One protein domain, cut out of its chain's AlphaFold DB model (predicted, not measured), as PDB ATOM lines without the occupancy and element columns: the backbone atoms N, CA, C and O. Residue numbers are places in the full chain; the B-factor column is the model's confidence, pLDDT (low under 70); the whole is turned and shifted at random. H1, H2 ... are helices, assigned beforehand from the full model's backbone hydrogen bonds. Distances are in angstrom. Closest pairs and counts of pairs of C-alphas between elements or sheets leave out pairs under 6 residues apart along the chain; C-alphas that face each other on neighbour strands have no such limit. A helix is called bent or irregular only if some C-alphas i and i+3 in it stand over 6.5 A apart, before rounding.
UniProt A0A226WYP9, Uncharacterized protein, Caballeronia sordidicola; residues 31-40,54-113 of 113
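Overview. This is residues 31 to 40 and 54 to 113 of the 113 residues of an uncharacterized protein of Caballeronia sordidicola (UniProt A0A226WYP9). The model is an open U of helices: the long helix H3 makes the base, H2 meets it near its first residues, and H4 turns back beyond its other end, with a wide gap between H2 and H4. The short helix H1 packs on residues 81 to 85 of H3, and residues 106 to 113, of which 106 to 110 belong to H4, stick out from the rest. The printed part has 70 residues, with four named helices in the order H1, H2, H3, H4 and no named strand, and its class is all helix. It is loose, with a radius of gyration of the C-alphas of 15.2 A, and spans 40 by 29 by 17 A.

Arrangement. Start at H1, residues 33 to 36, and look across to H3, residues 75 to 93. They touch, with the C-alphas of Val 36 and Trp 85 the closest at 6.4 A, and H3 does this with residues 81 to 85 alone. Next comes H2, residues 58 to 71, which is apart from H1. Its residues 64 to 68 alone touch residues 75 to 78 alone of H3; the closest C-alphas are those of Ala 68 and Lys 75, 5.5 A apart, and the two lines are about perpendicular at 89 degrees. At the other end of H3 look for H4, residues 98 to 110. H3 and H4 are close but not clearly touching, with the C-alphas of Val 91 and Phe 101 the closest at 6.7 A, and they run opposite ways at a steep tilt of 42 degrees. H4 is apart from H1 and from H2. In H2 and H3 every O i to N i+4 pair is within hydrogen-bond range, in H4 6 of 9 are, and H1 is too short for such a pair.

Along the chain. Find C-alpha 33 at (3.246, -25.321, -19.228), where H1 begins; with 4 residues it runs 5.4 A from first to last C-alpha and ends at Val 36. H2 runs 20.3 A from Ala 58 to His 71. Find C-alpha 75 at (6.445, -16.118, -8.489); from there H3, the longest helix with 19 residues, runs 27.2 A to Ser 93. H4 runs 18.0 A from Asp 98 to C-alpha 110 at (-9.896, -36.506, 6.330); it is neither bent nor irregular, but only just: C-alphas 105 and 108 are 6.2 A apart.

Size, cuts and confidence. The two C-alphas farthest apart are those of Ala 58 and Asp 96, at 40.6 A. Residues 41 to 53 are not printed, and across this cut, between H1 and H2, C-alphas 40 and 54 are 23.0 A apart. The links H2 to H3 and H3 to H4 are tight. The mean pLDDT of the printed part is 87.1; look for values under 70 at residues 31, 33 and 108 to 113.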
ATOM      1  N   PRO A  31      -2.586 -28.871 -20.776       61.59
ATOM      2  CA  PRO A  31      -2.039 -27.839 -21.637       61.59
ATOM      3  C   PRO A  31      -0.542 -27.705 -21.341       61.59
ATOM      4  O   PRO A  31      -0.098 -27.857 -20.202       61.59
ATOM      5  N   ALA A  32       0.263 -27.464 -22.377       71.81
ATOM      6  CA  ALA A  32       1.694 -27.258 -22.179       71.81
ATOM      7  C   ALA A  32       1.911 -26.170 -21.113       71.81
ATOM      8  O   ALA A  32       1.156 -25.201 -21.075       71.81
ATOM      9  N   ALA A  33       2.953 -26.297 -20.286       69.12
ATOM     10  CA  ALA A  33       3.246 -25.321 -19.228       69.12
ATOM     11  C   ALA A  33       3.282 -23.865 -19.750       69.12
ATOM     12  O   ALA A  33       2.914 -22.929 -19.052       69.12
ATOM     13  N   SER A  34       3.665 -23.669 -21.012       72.75
ATOM     14  CA  SER A  34       3.625 -22.367 -21.676       72.75
ATOM     15  C   SER A  34       2.212 -21.838 -21.947       72.75
ATOM     16  O   SER A  34       2.021 -20.630 -21.924       72.75
ATOM     17  N   ALA A  35       1.232 -22.706 -22.210       79.75
ATOM     18  CA  ALA A  35      -0.162 -22.322 -22.426       79.75
ATOM     19  C   ALA A  35      -0.829 -21.899 -21.108       79.75
ATOM     20  O   ALA A  35      -1.393 -20.810 -21.029       79.75
ATOM     21  N   VAL A  36      -0.667 -22.697 -20.046       82.44
ATOM     22  CA  VAL A  36      -1.270 -22.406 -18.728       82.44
ATOM     23  C   VAL A  36      -0.710 -21.139 -18.083       82.44
ATOM     24  O   VAL A  36      -1.399 -20.468 -17.326       82.44
ATOM     25  N   LEU A  37       0.541 -20.778 -18.384       87.44
ATOM     26  CA  LEU A  37       1.154 -19.559 -17.855       87.44
ATOM     27  C   LEU A  37       0.713 -18.293 -18.586       87.44
ATOM     28  O   LEU A  37       0.907 -17.205 -18.048       87.44
ATOM     29  N   VAL A  38       0.112 -18.399 -19.771       85.44
ATOM     30  CA  VAL A  38      -0.440 -17.245 -20.498       85.44
ATOM     31  C   VAL A  38      -1.888 -16.977 -20.083       85.44
ATOM     32  O   VAL A  38      -2.300 -15.818 -20.038       85.44
ATOM     33  N   GLU A  39      -2.635 -18.014 -19.706       82.44
ATOM     34  CA  GLU A  39      -4.029 -17.880 -19.282       82.44
ATOM     35  C   GLU A  39      -4.136 -17.467 -17.798       82.44
ATOM     36  O   GLU A  39      -3.498 -18.073 -16.930       82.44
ATOM     37  N   PRO A  40      -4.903 -16.411 -17.466       77.56
ATOM     38  CA  PRO A  40      -5.118 -16.014 -16.080       77.56
ATOM     39  C   PRO A  40      -6.014 -17.022 -15.350       77.56
ATOM     40  O   PRO A  40      -6.925 -17.600 -15.937       77.56
ATOM     41  N   VAL A  54       6.951 -23.372   1.663       91.75
ATOM     42  CA  VAL A  54       7.599 -24.547   1.064       91.75
ATOM     43  C   VAL A  54       9.104 -24.352   0.961       91.75
ATOM     44  O   VAL A  54       9.583 -23.247   0.705       91.75
ATOM     45  N   THR A  55       9.838 -25.450   1.104       95.75
ATOM     46  CA  THR A  55      11.267 -25.521   0.789       95.75
ATOM     47  C   THR A  55      11.426 -26.126  -0.598       95.75
ATOM     48  O   THR A  55      10.856 -27.177  -0.884       95.75
ATOM     49  N   LEU A  56      12.204 -25.473  -1.460       93.94
ATOM     50  CA  LEU A  56      12.489 -25.938  -2.816       93.94
ATOM     51  C   LEU A  56      13.975 -26.251  -2.968       93.94
ATOM     52  O   LEU A  56      14.825 -25.599  -2.358       93.94
ATOM     53  N   GLY A  57      14.288 -27.213  -3.834       97.25
ATOM     54  CA  GLY A  57      15.650 -27.395  -4.316       97.25
ATOM     55  C   GLY A  57      16.123 -26.165  -5.096       97.25
ATOM     56  O   GLY A  57      15.329 -25.413  -5.670       97.25
ATOM     57  N   ALA A  58      17.440 -25.949  -5.132       96.69
ATOM     58  CA  ALA A  58      18.023 -24.786  -5.802       96.69
ATOM     59  C   ALA A  58      17.645 -24.731  -7.294       96.69
ATOM     60  O   ALA A  58      17.326 -23.668  -7.826       96.69
ATOM     61  N   ARG A  59      17.625 -25.885  -7.973       97.12
ATOM     62  CA  ARG A  59      17.240 -25.982  -9.387       97.12
ATOM     63  C   ARG A  59      15.807 -25.497  -9.609       97.12
ATOM     64  O   ARG A  59      15.559 -24.744 -10.553       97.12
ATOM     65  N   GLU A  60      14.874 -25.935  -8.776       95.50
ATOM     66  CA  GLU A  60      13.452 -25.605  -8.864       95.50
ATOM     67  C   GLU A  60      13.235 -24.129  -8.532       95.50
ATOM     68  O   GLU A  60      12.534 -23.436  -9.267       95.50
ATOM     69  N   TYR A  61      13.933 -23.626  -7.511       95.50
ATOM     70  CA  TYR A  61      13.935 -22.212  -7.152       95.50
ATOM     71  C   TYR A  61      14.341 -21.318  -8.337       95.50
ATOM     72  O   TYR A  61      13.587 -20.426  -8.728       95.50
ATOM     73  N   PHE A  62      15.469 -21.612  -8.998       97.12
ATOM     74  CA  PHE A  62      15.892 -20.857 -10.185       97.12
ATOM     75  C   PHE A  62      14.977 -21.070 -11.395       97.12
ATOM     76  O   PHE A  62      14.891 -20.216 -12.275       97.12
ATOM     77  N   SER A  63      14.306 -22.218 -11.482       96.44
ATOM     78  CA  SER A  63      13.332 -22.467 -12.546       96.44
ATOM     79  C   SER A  63      12.099 -21.585 -12.376       96.44
ATOM     80  O   SER A  63      11.636 -21.014 -13.359       96.44
ATOM     81  N   LEU A  64      11.634 -21.397 -11.138       95.88
ATOM     82  CA  LEU A  64      10.553 -20.471 -10.815       95.88
ATOM     83  C   LEU A  64      10.923 -19.022 -11.170       95.88
ATOM     84  O   LEU A  64      10.107 -18.325 -11.768       95.88
ATOM     85  N   ASP A  65      12.158 -18.594 -10.884       97.00
ATOM     86  CA  ASP A  65      12.670 -17.281 -11.311       97.00
ATOM     87  C   ASP A  65      12.630 -17.103 -12.833       97.00
ATOM     88  O   ASP A  65      12.116 -16.102 -13.333       97.00
ATOM     89  N   ARG A  66      13.126 -18.089 -13.592       96.94
ATOM     90  CA  ARG A  66      13.122 -18.014 -15.062       96.94
ATOM     91  C   ARG A  66      11.708 -17.949 -15.635       96.94
ATOM     92  O   ARG A  66      11.484 -17.193 -16.574       96.94
ATOM     93  N   LEU A  67      10.766 -18.715 -15.081       95.62
ATOM     94  CA  LEU A  67       9.366 -18.698 -15.518       95.62
ATOM     95  C   LEU A  67       8.704 -17.347 -15.230       95.62
ATOM     96  O   LEU A  67       8.058 -16.786 -16.115       95.62
ATOM     97  N   ALA A  68       8.908 -16.807 -14.028       96.12
ATOM     98  CA  ALA A  68       8.393 -15.497 -13.636       96.12
ATOM     99  C   ALA A  68       8.891 -14.395 -14.586       96.12
ATOM    100  O   ALA A  68       8.089 -13.649 -15.146       96.12
ATOM    101  N   LEU A  69      10.203 -14.357 -14.844       96.94
ATOM    102  CA  LEU A  69      10.814 -13.383 -15.749       96.94
ATOM    103  C   LEU A  69      10.343 -13.545 -17.197       96.94
ATOM    104  O   LEU A  69      10.009 -12.555 -17.841       96.94
ATOM    105  N   HIS A  70      10.296 -14.776 -17.714       94.94
ATOM    106  CA  HIS A  70       9.927 -15.028 -19.108       94.94
ATOM    107  C   HIS A  70       8.487 -14.608 -19.428       94.94
ATOM    108  O   HIS A  70       8.225 -14.110 -20.520       94.94
ATOM    109  N   HIS A  71       7.570 -14.788 -18.475       92.75
ATOM    110  CA  HIS A  71       6.149 -14.485 -18.653       92.75
ATOM    111  C   HIS A  71       5.718 -13.131 -18.064       92.75
ATOM    112  O   HIS A  71       4.544 -12.783 -18.165       92.75
ATOM    113  N   GLY A  72       6.630 -12.366 -17.450       94.75
ATOM    114  CA  GLY A  72       6.297 -11.088 -16.806       94.75
ATOM    115  C   GLY A  72       5.356 -11.241 -15.605       94.75
ATOM    116  O   GLY A  72       4.504 -10.388 -15.371       94.75
ATOM    117  N   LEU A  73       5.478 -12.344 -14.864       95.44
ATOM    118  CA  LEU A  73       4.610 -12.700 -13.742       95.44
ATOM    119  C   LEU A  73       5.364 -12.647 -12.414       95.44
ATOM    120  O   LEU A  73       6.585 -12.777 -12.357       95.44
ATOM    121  N   THR A  74       4.625 -12.534 -11.312       94.81
ATOM    122  CA  THR A  74       5.190 -12.793  -9.984       94.81
ATOM    123  C   THR A  74       5.368 -14.300  -9.771       94.81
ATOM    124  O   THR A  74       4.637 -15.110 -10.343       94.81
ATOM    125  N   LYS A  75       6.296 -14.703  -8.891       94.44
ATOM    126  CA  LYS A  75       6.445 -16.118  -8.489       94.44
ATOM    127  C   LYS A  75       5.131 -16.705  -7.959       94.44
ATOM    128  O   LYS A  75       4.799 -17.839  -8.283       94.44
ATOM    129  N   ARG A  76       4.378 -15.907  -7.188       92.44
ATOM    130  CA  ARG A  76       3.036 -16.251  -6.692       92.44
ATOM    131  C   ARG A  76       2.094 -16.576  -7.854       92.44
ATOM    132  O   ARG A  76       1.563 -17.675  -7.886       92.44
ATOM    133  N   ALA A  77       1.989 -15.691  -8.845       92.19
ATOM    134  CA  ALA A  77       1.114 -15.896  -9.999       92.19
ATOM    135  C   ALA A  77       1.517 -17.114 -10.850       92.19
ATOM    136  O   ALA A  77       0.648 -17.809 -11.371       92.19
ATOM    137  N   VAL A  78       2.818 -17.401 -10.983       93.88
ATOM    138  CA  VAL A  78       3.297 -18.625 -11.652       93.88
ATOM    139  C   VAL A  78       2.812 -19.869 -10.909       93.88
ATOM    140  O   VAL A  78       2.258 -20.769 -11.534       93.88
ATOM    141  N   LEU A  79       2.999 -19.917  -9.587       92.81
ATOM    142  CA  LEU A  79       2.569 -21.051  -8.766       92.81
ATOM    143  C   LEU A  79       1.047 -21.221  -8.784       92.81
ATOM    144  O   LEU A  79       0.573 -22.333  -8.983       92.81
ATOM    145  N   GLU A  80       0.292 -20.132  -8.638       91.62
ATOM    146  CA  GLU A  80      -1.176 -20.150  -8.668       91.62
ATOM    147  C   GLU A  80      -1.710 -20.650 -10.014       91.62
ATOM    148  O   GLU A  80      -2.566 -21.529 -10.035       91.62
ATOM    149  N   ARG A  81      -1.169 -20.163 -11.141       92.12
ATOM    150  CA  ARG A  81      -1.574 -20.623 -12.481       92.12
ATOM    151  C   ARG A  81      -1.263 -22.096 -12.697       92.12
ATOM    152  O   ARG A  81      -2.122 -22.830 -13.172       92.12
ATOM    153  N   LEU A  82      -0.051 -22.533 -12.349       91.81
ATOM    154  CA  LEU A  82       0.338 -23.937 -12.498       91.81
ATOM    155  C   LEU A  82      -0.530 -24.854 -11.635       91.81
ATOM    156  O   LEU A  82      -0.950 -25.903 -12.113       91.81
ATOM    157  N   LEU A  83      -0.805 -24.455 -10.391       91.50
ATOM    158  CA  LEU A  83      -1.611 -25.246  -9.468       91.50
ATOM    159  C   LEU A  83      -3.069 -25.323  -9.924       91.50
ATOM    160  O   LEU A  83      -3.618 -26.418  -9.981       91.50
ATOM    161  N   TRP A  84      -3.666 -24.188 -10.295       91.25
ATOM    162  CA  TRP A  84      -5.055 -24.140 -10.743       91.25
ATOM    163  C   TRP A  84      -5.272 -24.999 -11.986       91.25
ATOM    164  O   TRP A  84      -6.170 -25.830 -12.006       91.25
ATOM    165  N   TRP A  85      -4.416 -24.861 -13.001       89.69
ATOM    166  CA  TRP A  85      -4.561 -25.635 -14.235       89.69
ATOM    167  C   TRP A  85      -4.256 -27.123 -14.058       89.69
ATOM    168  O   TRP A  85      -4.832 -27.950 -14.764       89.69
ATOM    169  N   ALA A  86      -3.357 -27.478 -13.138       90.44
ATOM    170  CA  ALA A  86      -3.125 -28.874 -12.792       90.44
ATOM    171  C   ALA A  86      -4.362 -29.491 -12.121       90.44
ATOM    172  O   ALA A  86      -4.777 -30.578 -12.517       90.44
ATOM    173  N   ASP A  87      -4.962 -28.788 -11.158       91.31
ATOM    174  CA  ASP A  87      -6.174 -29.233 -10.465       91.31
ATOM    175  C   ASP A  87      -7.380 -29.312 -11.413       91.31
ATOM    176  O   ASP A  87      -7.990 -30.371 -11.536       91.31
ATOM    177  N   ASP A  88      -7.653 -28.247 -12.173       89.94
ATOM    178  CA  ASP A  88      -8.742 -28.188 -13.155       89.94
ATOM    179  C   ASP A  88      -8.627 -29.315 -14.194       89.94
ATOM    180  O   ASP A  88      -9.617 -29.975 -14.513       89.94
ATOM    181  N   SER A  89      -7.414 -29.624 -14.663       88.12
ATOM    182  CA  SER A  89      -7.190 -30.756 -15.564       88.12
ATOM    183  C   SER A  89      -7.514 -32.105 -14.923       88.12
ATOM    184  O   SER A  89      -8.020 -32.985 -15.621       88.12
ATOM    185  N   ILE A  90      -7.184 -32.308 -13.646       90.00
ATOM    186  CA  ILE A  90      -7.509 -33.551 -12.937       90.00
ATOM    187  C   ILE A  90      -9.022 -33.641 -12.749       90.00
ATOM    188  O   ILE A  90      -9.612 -34.660 -13.104       90.00
ATOM    189  N   VAL A  91      -9.657 -32.567 -12.278       90.56
ATOM    190  CA  VAL A  91     -11.108 -32.500 -12.069       90.56
ATOM    191  C   VAL A  91     -11.861 -32.810 -13.362       90.56
ATOM    192  O   VAL A  91     -12.731 -33.677 -13.372       90.56
ATOM    193  N   ARG A  92     -11.478 -32.183 -14.481       87.81
ATOM    194  CA  ARG A  92     -12.093 -32.443 -15.793       87.81
ATOM    195  C   ARG A  92     -11.878 -33.870 -16.283       87.81
ATOM    196  O   ARG A  92     -12.743 -34.402 -16.973       87.81
ATOM    197  N   SER A  93     -10.756 -34.500 -15.930       87.81
ATOM    198  CA  SER A  93     -10.464 -35.874 -16.354       87.81
ATOM    199  C   SER A  93     -11.433 -36.918 -15.790       87.81
ATOM    200  O   SER A  93     -11.526 -38.006 -16.354       87.81
ATOM    201  N   PHE A  94     -12.167 -36.600 -14.717       90.31
ATOM    202  CA  PHE A  94     -13.143 -37.520 -14.132       90.31
ATOM    203  C   PHE A  94     -14.442 -37.623 -14.941       90.31
ATOM    204  O   PHE A  94     -15.124 -38.640 -14.839       90.31
ATOM    205  N   GLY A  95     -14.776 -36.625 -15.769       89.88
ATOM    206  CA  GLY A  95     -16.049 -36.597 -16.494       89.88
ATOM    207  C   GLY A  95     -17.237 -36.761 -15.538       89.88
ATOM    208  O   GLY A  95     -17.339 -36.020 -14.565       89.88
ATOM    209  N   ASP A  96     -18.079 -37.766 -15.795       92.62
ATOM    210  CA  ASP A  96     -19.263 -38.093 -14.983       92.62
ATOM    211  C   ASP A  96     -18.969 -39.077 -13.820       92.62
ATOM    212  O   ASP A  96     -19.890 -39.563 -13.162       92.62
ATOM    213  N   ASP A  97     -17.700 -39.428 -13.555       94.06
ATOM    214  CA  ASP A  97     -17.325 -40.295 -12.424       94.06
ATOM    215  C   ASP A  97     -17.304 -39.509 -11.102       94.06
ATOM    216  O   ASP A  97     -16.252 -39.174 -10.537       94.06
ATOM    217  N   ASP A  98     -18.502 -39.264 -10.567       92.31
ATOM    218  CA  ASP A  98     -18.709 -38.620  -9.269       92.31
ATOM    219  C   ASP A  98     -17.975 -39.348  -8.137       92.31
ATOM    220  O   ASP A  98     -17.536 -38.730  -7.165       92.31
ATOM    221  N   ALA A  99     -17.821 -40.673  -8.221       93.81
ATOM    222  CA  ALA A  99     -17.138 -41.434  -7.187       93.81
ATOM    223  C   ALA A  99     -15.630 -41.140  -7.187       93.81
ATOM    224  O   ALA A  99     -15.035 -41.013  -6.112       93.81
ATOM    225  N   ALA A 100     -14.999 -41.033  -8.359       91.06
ATOM    226  CA  ALA A 100     -13.598 -40.633  -8.491       91.06
ATOM    227  C   ALA A 100     -13.372 -39.190  -8.052       91.06
ATOM    228  O   ALA A 100     -12.480 -38.952  -7.229       91.06
ATOM    229  N   PHE A 101     -14.226 -38.270  -8.499       91.81
ATOM    230  CA  PHE A 101     -14.192 -36.882  -8.056       91.81
ATOM    231  C   PHE A 101     -14.299 -36.779  -6.528       91.81
ATOM    232  O   PHE A 101     -13.434 -36.194  -5.875       91.81
ATOM    233  N   ASN A 102     -15.294 -37.440  -5.926       91.31
ATOM    234  CA  ASN A 102     -15.498 -37.427  -4.478       91.31
ATOM    235  C   ASN A 102     -14.300 -37.995  -3.709       91.31
ATOM    236  O   ASN A 102     -13.971 -37.492  -2.636       91.31
ATOM    237  N   ARG A 103     -13.621 -39.029  -4.220       91.56
ATOM    238  CA  ARG A 103     -12.389 -39.535  -3.588       91.56
ATOM    239  C   ARG A 103     -11.262 -38.506  -3.639       91.56
ATOM    240  O   ARG A 103     -10.556 -38.356  -2.643       91.56
ATOM    241  N   TYR A 104     -11.115 -37.810  -4.766       90.75
ATOM    242  CA  TYR A 104     -10.100 -36.776  -4.951       90.75
ATOM    243  C   TYR A 104     -10.303 -35.601  -3.988       90.75
ATOM    244  O   TYR A 104      -9.385 -35.260  -3.250       90.75
ATOM    245  N   VAL A 105     -11.510 -35.041  -3.884       88.75
ATOM    246  CA  VAL A 105     -11.736 -33.882  -2.998       88.75
ATOM    247  C   VAL A 105     -11.759 -34.253  -1.510       88.75
ATOM    248  O   VAL A 105     -11.248 -33.512  -0.669       88.75
ATOM    249  N   ASN A 106     -12.276 -35.435  -1.153       88.62
ATOM    250  CA  ASN A 106     -12.389 -35.846   0.253       88.62
ATOM    251  C   ASN A 106     -11.077 -36.368   0.864       88.62
ATOM    252  O   ASN A 106     -11.028 -36.635   2.068       88.62
ATOM    253  N   CYS A 107     -10.005 -36.531   0.080       75.19
ATOM    254  CA  CYS A 107      -8.708 -36.909   0.649       75.19
ATOM    255  C   CYS A 107      -8.100 -35.784   1.508       75.19
ATOM    256  O   CYS A 107      -7.353 -36.059   2.445       75.19
ATOM    257  N   ILE A 108      -8.483 -34.530   1.249       67.12
ATOM    258  CA  ILE A 108      -7.978 -33.355   1.967       67.12
ATOM    259  C   ILE A 108      -8.726 -33.166   3.295       67.12
ATOM    260  O   ILE A 108      -8.110 -32.868   4.313       67.12
ATOM    261  N   THR A 109     -10.037 -33.426   3.339       57.88
ATOM    262  CA  THR A 109     -10.869 -33.218   4.542       57.88
ATOM    263  C   THR A 109     -10.620 -34.240   5.653       57.88
ATOM    264  O   THR A 109     -10.768 -33.911   6.829       57.88
ATOM    265  N   LYS A 110     -10.200 -35.468   5.324       53.91
ATOM    266  CA  LYS A 110      -9.896 -36.506   6.330       53.91
ATOM    267  C   LYS A 110      -8.557 -36.308   7.046       53.91
ATOM    268  O   LYS A 110      -8.413 -36.784   8.166       53.91
ATOM    269  N   ASN A 111      -7.615 -35.595   6.428       51.06
ATOM    270  CA  ASN A 111      -6.263 -35.381   6.955       51.06
ATOM    271  C   ASN A 111      -6.103 -34.057   7.727       51.06
ATOM    272  O   ASN A 111      -5.006 -33.747   8.177       51.06
ATOM    273  N   MET A 112      -7.178 -33.276   7.880       51.41
ATOM    274  CA  MET A 112      -7.192 -32.005   8.622       51.41
ATOM    275  C   MET A 112      -7.798 -32.134  10.035       51.41
ATOM    276  O   MET A 112      -8.404 -31.183  10.527       51.41
ATOM    277  N   LYS A 113      -7.672 -33.305  10.675       42.47
ATOM    278  CA  LYS A 113      -8.036 -33.522  12.086       42.47
ATOM    279  C   LYS A 113      -6.812 -33.532  12.985       42.47
ATOM    280  O   LYS A 113      -5.810 -34.159  12.579       42.47
TER     281      LYS A 113